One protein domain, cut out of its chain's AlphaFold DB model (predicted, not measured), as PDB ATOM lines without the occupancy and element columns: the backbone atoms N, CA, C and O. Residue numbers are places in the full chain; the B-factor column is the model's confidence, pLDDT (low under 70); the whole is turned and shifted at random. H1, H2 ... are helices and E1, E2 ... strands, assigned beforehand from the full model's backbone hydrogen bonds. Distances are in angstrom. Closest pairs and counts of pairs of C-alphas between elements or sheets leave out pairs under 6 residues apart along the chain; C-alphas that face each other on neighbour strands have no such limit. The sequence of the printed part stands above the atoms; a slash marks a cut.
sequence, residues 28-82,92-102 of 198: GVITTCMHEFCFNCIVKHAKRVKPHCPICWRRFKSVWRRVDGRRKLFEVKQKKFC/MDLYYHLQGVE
ATOM      1  N   GLY A  28     183.506 203.739 179.956       92.94
ATOM      2  CA  GLY A  28     183.182 204.398 181.209       92.94
ATOM      3  C   GLY A  28     184.460 204.879 181.886       92.94
ATOM      4  O   GLY A  28     185.414 204.111 182.007       92.94
ATOM      5  N   VAL A  29     184.479 206.131 182.334       93.81
ATOM      6  CA  VAL A  29     185.616 206.721 183.056       93.81
ATOM      7  C   VAL A  29     185.165 207.115 184.454       93.81
ATOM      8  O   VAL A  29     184.203 207.867 184.616       93.81
ATOM      9  N   ILE A  30     185.844 206.597 185.474       94.00
ATOM     10  CA  ILE A  30     185.529 206.918 186.870       94.00
ATOM     11  C   ILE A  30     185.936 208.365 187.164       94.00
ATOM     12  O   ILE A  30     187.050 208.770 186.848       94.00
ATOM     13  N   THR A  31     185.066 209.146 187.805       93.62
ATOM     14  CA  THR A  31     185.331 210.576 188.051       93.62
ATOM     15  C   THR A  31     186.463 210.844 189.038       93.62
ATOM     16  O   THR A  31     187.183 211.821 188.877       93.62
ATOM     17  N   THR A  32     186.642 209.984 190.041       93.69
ATOM     18  CA  THR A  32     187.590 210.210 191.146       93.69
ATOM     19  C   THR A  32     189.020 209.776 190.845       93.69
ATOM     20  O   THR A  32     189.958 210.311 191.429       93.69
ATOM     21  N   CYS A  33     189.207 208.781 189.980       94.38
ATOM     22  CA  CYS A  33     190.523 208.211 189.685       94.38
ATOM     23  C   CYS A  33     190.837 208.117 188.191       94.38
ATOM     24  O   CYS A  33     191.900 207.623 187.844       94.38
ATOM     25  N   MET A  34     189.915 208.529 187.316       93.88
ATOM     26  CA  MET A  34     190.079 208.561 185.855       93.88
ATOM     27  C   MET A  34     190.423 207.218 185.192       93.88
ATOM     28  O   MET A  34     190.718 207.172 184.004       93.88
ATOM     29  N   HIS A  35     190.310 206.106 185.921       93.81
ATOM     30  CA  HIS A  35     190.491 204.774 185.363       93.81
ATOM     31  C   HIS A  35     189.354 204.406 184.409       93.81
ATOM     32  O   HIS A  35     188.177 204.710 184.648       93.81
ATOM     33  N   GLU A  36     189.733 203.722 183.334       93.50
ATOM     34  CA  GLU A  36     188.885 203.443 182.184       93.50
ATOM     35  C   GLU A  36     188.459 201.975 182.163       93.50
ATOM     36  O   GLU A  36     189.277 201.066 182.290       93.50
ATOM     37  N   PHE A  37     187.164 201.738 181.976       94.06
ATOM     38  CA  PHE A  37     186.594 200.396 181.870       94.06
ATOM     39  C   PHE A  37     185.447 200.393 180.863       94.06
ATOM     40  O   PHE A  37     184.942 201.438 180.459       94.06
ATOM     41  N   CYS A  38     184.944 199.213 180.509       93.62
ATOM     42  CA  CYS A  38     183.622 199.113 179.905       93.62
ATOM     43  C   CYS A  38     182.568 199.622 180.900       93.62
ATOM     44  O   CYS A  38     182.525 199.163 182.045       93.62
ATOM     45  N   PHE A  39     181.681 200.516 180.459       93.00
ATOM     46  CA  PHE A  39     180.610 201.082 181.281       93.00
ATOM     47  C   PHE A  39     179.794 199.972 181.954       93.00
ATOM     48  O   PHE A  39     179.690 199.920 183.170       93.00
ATOM     49  N   ASN A  40     179.332 198.979 181.194       92.00
ATOM     50  CA  ASN A  40     178.568 197.866 181.763       92.00
ATOM     51  C   ASN A  40     179.352 197.066 182.819       92.00
ATOM     52  O   ASN A  40     178.755 196.557 183.766       92.00
ATOM     53  N   CYS A  41     180.674 196.952 182.678       93.94
ATOM     54  CA  CYS A  41     181.513 196.210 183.614       93.94
ATOM     55  C   CYS A  41     181.658 196.947 184.945       93.94
ATOM     56  O   CYS A  41     181.416 196.349 185.992       93.94
ATOM     57  N   ILE A  42     181.982 198.244 184.912       93.06
ATOM     58  CA  ILE A  42     182.124 199.032 186.142       93.06
ATOM     59  C   ILE A  42     180.788 199.173 186.879       93.06
ATOM     60  O   ILE A  42     180.741 199.109 188.105       93.06
ATOM     61  N   VAL A  43     179.682 199.263 186.139       89.62
ATOM     62  CA  VAL A  43     178.331 199.302 186.709       89.62
ATOM     63  C   VAL A  43     177.966 197.983 187.390       89.62
ATOM     64  O   VAL A  43     177.496 197.988 188.527       89.62
ATOM     65  N   LYS A  44     178.221 196.840 186.738       91.38
ATOM     66  CA  LYS A  44     178.016 195.518 187.352       91.38
ATOM     67  C   LYS A  44     178.896 195.327 188.588       91.38
ATOM     68  O   LYS A  44     178.421 194.773 189.575       91.38
ATOM     69  N   HIS A  45     180.142 195.797 188.547       91.06
ATOM     70  CA  HIS A  45     181.058 195.738 189.684       91.06
ATOM     71  C   HIS A  45     180.529 196.544 190.877       91.06
ATOM     72  O   HIS A  45     180.369 195.991 191.965       91.06
ATOM     73  N   ALA A  46     180.157 197.807 190.647       89.12
ATOM     74  CA  ALA A  46     179.570 198.666 191.672       89.12
ATOM     75  C   ALA A  46     178.303 198.057 192.285       89.12
ATOM     76  O   ALA A  46     178.077 198.197 193.484       89.12
ATOM     77  N   LYS A  47     177.508 197.359 191.461       84.12
ATOM     78  CA  LYS A  47     176.280 196.695 191.892       84.12
ATOM     79  C   LYS A  47     176.524 195.471 192.776       84.12
ATOM     80  O   LYS A  47     175.780 195.272 193.724       84.12
ATOM     81  N   ARG A  48     177.521 194.642 192.453       84.88
ATOM     82  CA  ARG A  48     177.766 193.365 193.147       84.88
ATOM     83  C   ARG A  48     178.534 193.512 194.453       84.88
ATOM     84  O   ARG A  48     178.302 192.739 195.370       84.88
ATOM     85  N   VAL A  49     179.482 194.443 194.508       83.62
ATOM     86  CA  VAL A  49     180.397 194.562 195.648       83.62
ATOM     87  C   VAL A  49     180.151 195.897 196.336       83.62
ATOM     88  O   VAL A  49     179.331 195.996 197.245       83.62
ATOM     89  N   LYS A  50     180.847 196.940 195.890       86.75
ATOM     90  CA  LYS A  50     180.759 198.327 196.354       86.75
ATOM     91  C   LYS A  50     181.251 199.216 195.207       86.75
ATOM     92  O   LYS A  50     181.951 198.725 194.319       86.75
ATOM     93  N   PRO A  51     180.939 200.520 195.199       90.38
ATOM     94  CA  PRO A  51     181.447 201.435 194.183       90.38
ATOM     95  C   PRO A  51     182.919 201.808 194.456       90.38
ATOM     96  O   PRO A  51     183.238 202.937 194.836       90.38
ATOM     97  N   HIS A  52     183.814 200.827 194.309       93.88
ATOM     98  CA  HIS A  52     185.273 200.952 194.420       93.88
ATOM     99  C   HIS A  52     185.928 200.672 193.072       93.88
ATOM    100  O   HIS A  52     185.485 199.808 192.320       93.88
ATOM    101  N   CYS A  53     186.968 201.430 192.731       94.19
ATOM    102  CA  CYS A  53     187.718 201.198 191.502       94.19
ATOM    103  C   CYS A  53     188.496 199.872 191.593       94.19
ATOM    104  O   CYS A  53     189.262 199.722 192.538       94.19
ATOM    105  N   PRO A  54     188.415 198.959 190.609       91.69
ATOM    106  CA  PRO A  54     189.174 197.703 190.638       91.69
ATOM    107  C   PRO A  54     190.701 197.851 190.597       91.69
ATOM    108  O   PRO A  54     191.395 196.912 190.955       91.69
ATOM    109  N   ILE A  55     191.220 198.997 190.137       92.38
ATOM    110  CA  ILE A  55     192.667 199.223 189.977       92.38
ATOM    111  C   ILE A  55     193.279 199.847 191.233       92.38
ATOM    112  O   ILE A  55     194.320 199.406 191.691       92.38
ATOM    113  N   CYS A  56     192.642 200.881 191.791       94.12
ATOM    114  CA  CYS A  56     193.210 201.658 192.900       94.12
ATOM    115  C   CYS A  56     192.355 201.663 194.169       94.12
ATOM    116  O   CYS A  56     192.627 202.433 195.086       94.12
ATOM    117  N   TRP A  57     191.255 200.903 194.184       92.62
ATOM    118  CA  TRP A  57     190.305 200.775 195.298       92.62
ATOM    119  C   TRP A  57     189.702 202.083 195.829       92.62
ATOM    120  O   TRP A  57     188.978 202.092 196.827       92.62
ATOM    121  N   ARG A  58     189.888 203.204 195.122       94.62
ATOM    122  CA  ARG A  58     189.244 204.473 195.470       94.62
ATOM    123  C   ARG A  58     187.729 204.366 195.313       94.62
ATOM    124  O   ARG A  58     187.222 203.834 194.321       94.62
ATOM    125  N   ARG A  59     187.002 204.922 196.285       93.25
ATOM    126  CA  ARG A  59     185.544 205.089 196.222       93.25
ATOM    127  C   ARG A  59     185.175 206.042 195.092       93.25
ATOM    128  O   ARG A  59     185.826 207.069 194.901       93.25
ATOM    129  N   PHE A  60     184.104 205.727 194.374       93.06
ATOM    130  CA  PHE A  60     183.534 206.625 193.378       93.06
ATOM    131  C   PHE A  60     182.024 206.761 193.552       93.06
ATOM    132  O   PHE A  60     181.349 205.847 194.012       93.06
ATOM    133  N   LYS A  61     181.495 207.935 193.205       91.44
ATOM    134  CA  LYS A  61     180.051 208.223 193.233       91.44
ATOM    135  C   LYS A  61     179.470 208.391 191.836       91.44
ATOM    136  O   LYS A  61     178.260 208.338 191.669       91.44
ATOM    137  N   SER A  62     180.314 208.594 190.830       92.69
ATOM    138  CA  SER A  62     179.868 208.884 189.477       92.69
ATOM    139  C   SER A  62     180.830 208.350 188.416       92.69
ATOM    140  O   SER A  62     182.008 208.103 188.685       92.69
ATOM    141  N   VAL A  63     180.306 208.140 187.208       93.88
ATOM    142  CA  VAL A  63     181.032 207.610 186.046       93.88
ATOM    143  C   VAL A  63     180.653 208.417 184.804       93.88
ATOM    144  O   VAL A  63     179.470 208.626 184.531       93.88
ATOM    145  N   TRP A  64     181.645 208.858 184.036       93.19
ATOM    146  CA  TRP A  64     181.454 209.484 182.728       93.19
ATOM    147  C   TRP A  64     181.262 208.429 181.641       93.19
ATOM    148  O   TRP A  64     182.024 207.463 181.582       93.19
ATOM    149  N   ARG A  65     180.311 208.644 180.730       93.00
ATOM    150  CA  ARG A  65     180.125 207.832 179.517       93.00
ATOM    151  C   ARG A  65     179.779 208.730 178.333       93.00
ATOM    152  O   ARG A  65     179.073 209.724 178.501       93.00
ATOM    153  N   ARG A  66     180.249 208.385 177.131       88.56
ATOM    154  CA  ARG A  66     179.788 209.033 175.895       88.56
ATOM    155  C   ARG A  66     178.447 208.442 175.447       88.56
ATOM    156  O   ARG A  66     178.312 207.226 175.359       88.56
ATOM    157  N   VAL A  67     177.471 209.305 175.193       86.62
ATOM    158  CA  VAL A  67     176.143 208.972 174.661       86.62
ATOM    159  C   VAL A  67     175.848 209.998 173.568       86.62
ATOM    160  O   VAL A  67     175.939 211.196 173.838       86.62
ATOM    161  N   ASP A  68     175.595 209.540 172.342       86.19
ATOM    162  CA  ASP A  68     175.326 210.390 171.166       86.19
ATOM    163  C   ASP A  68     176.403 211.469 170.936       86.19
ATOM    164  O   ASP A  68     176.129 212.652 170.748       86.19
ATOM    165  N   GLY A  69     177.675 211.076 171.070       84.81
ATOM    166  CA  GLY A  69     178.829 211.973 170.929       84.81
ATOM    167  C   GLY A  69     179.073 212.925 172.110       84.81
ATOM    168  O   GLY A  69     180.149 213.520 172.197       84.81
ATOM    169  N   ARG A  70     178.149 213.039 173.073       85.19
ATOM    170  CA  ARG A  70     178.281 213.915 174.251       85.19
ATOM    171  C   ARG A  70     178.698 213.131 175.495       85.19
ATOM    172  O   ARG A  70     178.306 211.984 175.688       85.19
ATOM    173  N   ARG A  71     179.497 213.741 176.378       85.81
ATOM    174  CA  ARG A  71     179.835 213.151 177.687       85.81
ATOM    175  C   ARG A  71     178.675 213.371 178.661       85.81
ATOM    176  O   ARG A  71     178.358 214.514 178.967       85.81
ATOM    177  N   LYS A  72     178.077 212.290 179.165       89.12
ATOM    178  CA  LYS A  72     177.057 212.308 180.225       89.12
ATOM    179  C   LYS A  72     177.621 211.731 181.525       89.12
ATOM    180  O   LYS A  72     178.433 210.798 181.500       89.12
ATOM    181  N   LEU A  73     177.186 212.295 182.652       90.56
ATOM    182  CA  LEU A  73     177.533 211.829 183.991       90.56
ATOM    183  C   LEU A  73     176.455 210.871 184.503       90.56
ATOM    184  O   LEU A  73     175.263 211.161 184.433       90.56
ATOM    185  N   PHE A  74     176.878 209.739 185.053       89.00
ATOM    186  CA  PHE A  74     175.995 208.764 185.684       89.00
ATOM    187  C   PHE A  74     176.332 208.685 187.164       89.00
ATOM    188  O   PHE A  74     177.480 208.415 187.516       89.00
ATOM    189  N   GLU A  75     175.349 208.925 188.027       89.25
ATOM    190  CA  GLU A  75     175.524 208.856 189.478       89.25
ATOM    191  C   GLU A  75     175.141 207.471 190.009       89.25
ATOM    192  O   GLU A  75     174.102 206.907 189.659       89.25
ATOM    193  N   VAL A  76     175.989 206.929 190.879       85.75
ATOM    194  CA  VAL A  76     175.817 205.642 191.547       85.75
ATOM    195  C   VAL A  76     175.071 205.860 192.862       85.75
ATOM    196  O   VAL A  76     175.677 206.177 193.885       85.75
ATOM    197  N   LYS A  77     173.747 205.677 192.852       81.19
ATOM    198  CA  LYS A  77     172.919 205.779 194.063       81.19
ATOM    199  C   LYS A  77     172.814 204.428 194.775       81.19
ATOM    200  O   LYS A  77     172.408 203.431 194.180       81.19
ATOM    201  N   GLN A  78     173.144 204.414 196.065       66.44
ATOM    202  CA  GLN A  78     172.855 203.302 196.972       66.44
ATOM    203  C   GLN A  78     171.422 203.442 197.483       66.44
ATOM    204  O   GLN A  78     171.116 204.412 198.177       66.44
ATOM    205  N   LYS A  79     170.542 202.483 197.181       64.25
ATOM    206  CA  LYS A  79     169.273 202.385 197.910       64.25
ATOM    207  C   LYS A  79     169.565 201.793 199.286       64.25
ATOM    208  O   LYS A  79     169.989 200.647 199.396       64.25
ATOM    209  N   LYS A  80     169.367 202.594 200.334       60.66
ATOM    210  CA  LYS A  80     169.323 202.094 201.708       60.66
ATOM    211  C   LYS A  80     167.947 201.468 201.908       60.66
ATOM    212  O   LYS A  80     166.951 202.180 201.834       60.66
ATOM    213  N   PHE A  81     167.888 200.161 202.135       53.97
ATOM    214  CA  PHE A  81     166.663 199.543 202.630       53.97
ATOM    215  C   PHE A  81     166.493 199.959 204.091       53.97
ATOM    216  O   PHE A  81     167.331 199.642 204.939       53.97
ATOM    217  N   CYS A  82     165.439 200.720 204.371       47.94
ATOM    218  CA  CYS A  82     164.937 200.895 205.723       47.94
ATOM    219  C   CYS A  82     164.509 199.511 206.225       47.94
ATOM    220  O   CYS A  82     163.684 198.841 205.609       47.94
ATOM    221  N   MET A  92     170.462 190.327 201.590       50.94
ATOM    222  CA  MET A  92     171.543 190.924 200.768       50.94
ATOM    223  C   MET A  92     171.287 191.417 199.319       50.94
ATOM    224  O   MET A  92     172.220 191.432 198.521       50.94
ATOM    225  N   ASP A  93     170.114 191.944 198.966       42.69
ATOM    226  CA  ASP A  93     169.899 192.535 197.630       42.69
ATOM    227  C   ASP A  93     170.101 194.064 197.572       42.69
ATOM    228  O   ASP A  93     169.172 194.867 197.478       42.69
ATOM    229  N   LEU A  94     171.367 194.498 197.554       47.91
ATOM    230  CA  LEU A  94     171.755 195.872 197.197       47.91
ATOM    231  C   LEU A  94     171.665 196.085 195.669       47.91
ATOM    232  O   LEU A  94     172.632 195.909 194.929       47.91
ATOM    233  N   TYR A  95     170.503 196.512 195.167       46.00
ATOM    234  CA  TYR A  95     170.330 196.879 193.754       46.00
ATOM    235  C   TYR A  95     170.634 198.370 193.506       46.00
ATOM    236  O   TYR A  95     169.896 199.258 193.935       46.00
ATOM    237  N   TYR A  96     171.701 198.656 192.755       48.50
ATOM    238  CA  TYR A  96     172.071 200.008 192.316       48.50
ATOM    239  C   TYR A  96     171.376 200.363 190.995       48.50
ATOM    240  O   TYR A  96     171.495 199.637 190.007       48.50
ATOM    241  N   HIS A  97     170.672 201.498 190.968       51.81
ATOM    242  CA  HIS A  97     170.018 202.049 189.779       51.81
ATOM    243  C   HIS A  97     170.778 203.307 189.340       51.81
ATOM    244  O   HIS A  97     170.905 204.254 190.115       51.81
ATOM    245  N   LEU A  98     171.317 203.305 188.117       53.38
ATOM    246  CA  LEU A  98     171.991 204.469 187.544       53.38
ATOM    247  C   LEU A  98     170.976 205.298 186.778       53.38
ATOM    248  O   LEU A  98     170.557 204.914 185.689       53.38
ATOM    249  N   GLN A  99     170.602 206.439 187.342       52.56
ATOM    250  CA  GLN A  99     169.911 207.474 186.588       52.56
ATOM    251  C   GLN A  99     170.980 208.339 185.925       52.56
ATOM    252  O   GLN A  99     171.911 208.806 186.588       52.56
ATOM    253  N   GLY A 100     170.876 208.520 184.607       45.25
ATOM    254  CA  GLY A 100     171.633 209.563 183.930       45.25
ATOM    255  C   GLY A 100     171.217 210.893 184.539       45.25
ATOM    256  O   GLY A 100     170.072 211.309 184.382       45.25
ATOM    257  N   VAL A 101     172.118 211.530 185.279       45.19
ATOM    258  CA  VAL A 101     171.908 212.905 185.714       45.19
ATOM    259  C   VAL A 101     172.328 213.760 184.539       45.19
ATOM    260  O   VAL A 101     173.505 214.056 184.336       45.19
ATOM    261  N   GLU A 102     171.350 214.118 183.712       43.97
ATOM    262  CA  GLU A 102     171.507 215.310 182.899       43.97
ATOM    263  C   GLU A 102     171.733 216.446 183.886       43.97
ATOM    264  O   GLU A 102     170.901 216.702 184.757       43.97
TER     265      GLU A 102
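This is residues 28 to 82 and 92 to 102 of the 198 residues of the protein "RING-type domain-containing protein" of Helobdella robusta (UniProt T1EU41). A strongly twisted, curled sheet of five strands wraps round one helix, H1, which lies on one face of it in two layers, a sheet and a helix over it. The hairpin of E3 and E4 has its turn toward one end of the longest axis, and the tail of residues 78 to 82 reaches toward the other. The 66 printed residues run E1, E2, H1, E3, E4, E5; the sheet's order is E2, E1, E3, E4, E5, all antiparallel, and the class is mixed, helices and strands. The whole is compact, with a radius of gyration of the C-alphas of 11.7 A and spans of 38 by 27 by 17 A.

Begin at E1, residues 28 to 30, and go on to E2, residues 36 to 38, which forms a hairpin with it: N 28 and O 37 are 2.8 A apart, within hydrogen-bond range. Next comes H1, residues 39 to 48, on the sheet, which curls round it; the closest C-alphas of H1 and E1 are those of Phe 39 and Gly 28, 4.2 A apart. In H1 every O i to N i+4 pair is within hydrogen-bond range. Look then at E3, residues 62 to 67, antiparallel to E1 at 154 degrees, with N 64 and O 29 at 2.8 A. E2, H1 and E3 form a split strand-helix-strand unit, two strands running the same way with E1 between them in the sheet, and its crossover is right-handed. E4, residues 70 to 77, makes a hairpin with E3; N 67 and O 70 are 2.8 A apart. E5, residues 97 to 101, is the antiparallel neighbour of E4, with N 101 and O 73 at 3.3 A. E2 and E5 are the edge strands, and they are apart.

Find C-alpha 28 at (183.182, 204.398, 181.209), where E1 begins. From C-alpha 39 at (180.610, 201.082, 181.281), H1 runs 14.4 A to C-alpha 48. E3 covers 15.3 A, E4, the longest strand with 8 residues, covers 22.1 A, and E5 covers 11.7 A to C-alpha 101 at (171.908, 212.905, 185.714).

The two C-alphas farthest apart are those of Gly 69 and Cys 82, 39.1 A. Residues 83 to 91 are not printed, and C-alphas 82 and 92 are 12.9 A apart across this cut, which lies in the link from E4 to E5. The link from H1 to E3, residues 49 to 61, is long. The mean pLDDT of the printed part is 81.2; residues 78 to 82 and 92 to 102 are under 70.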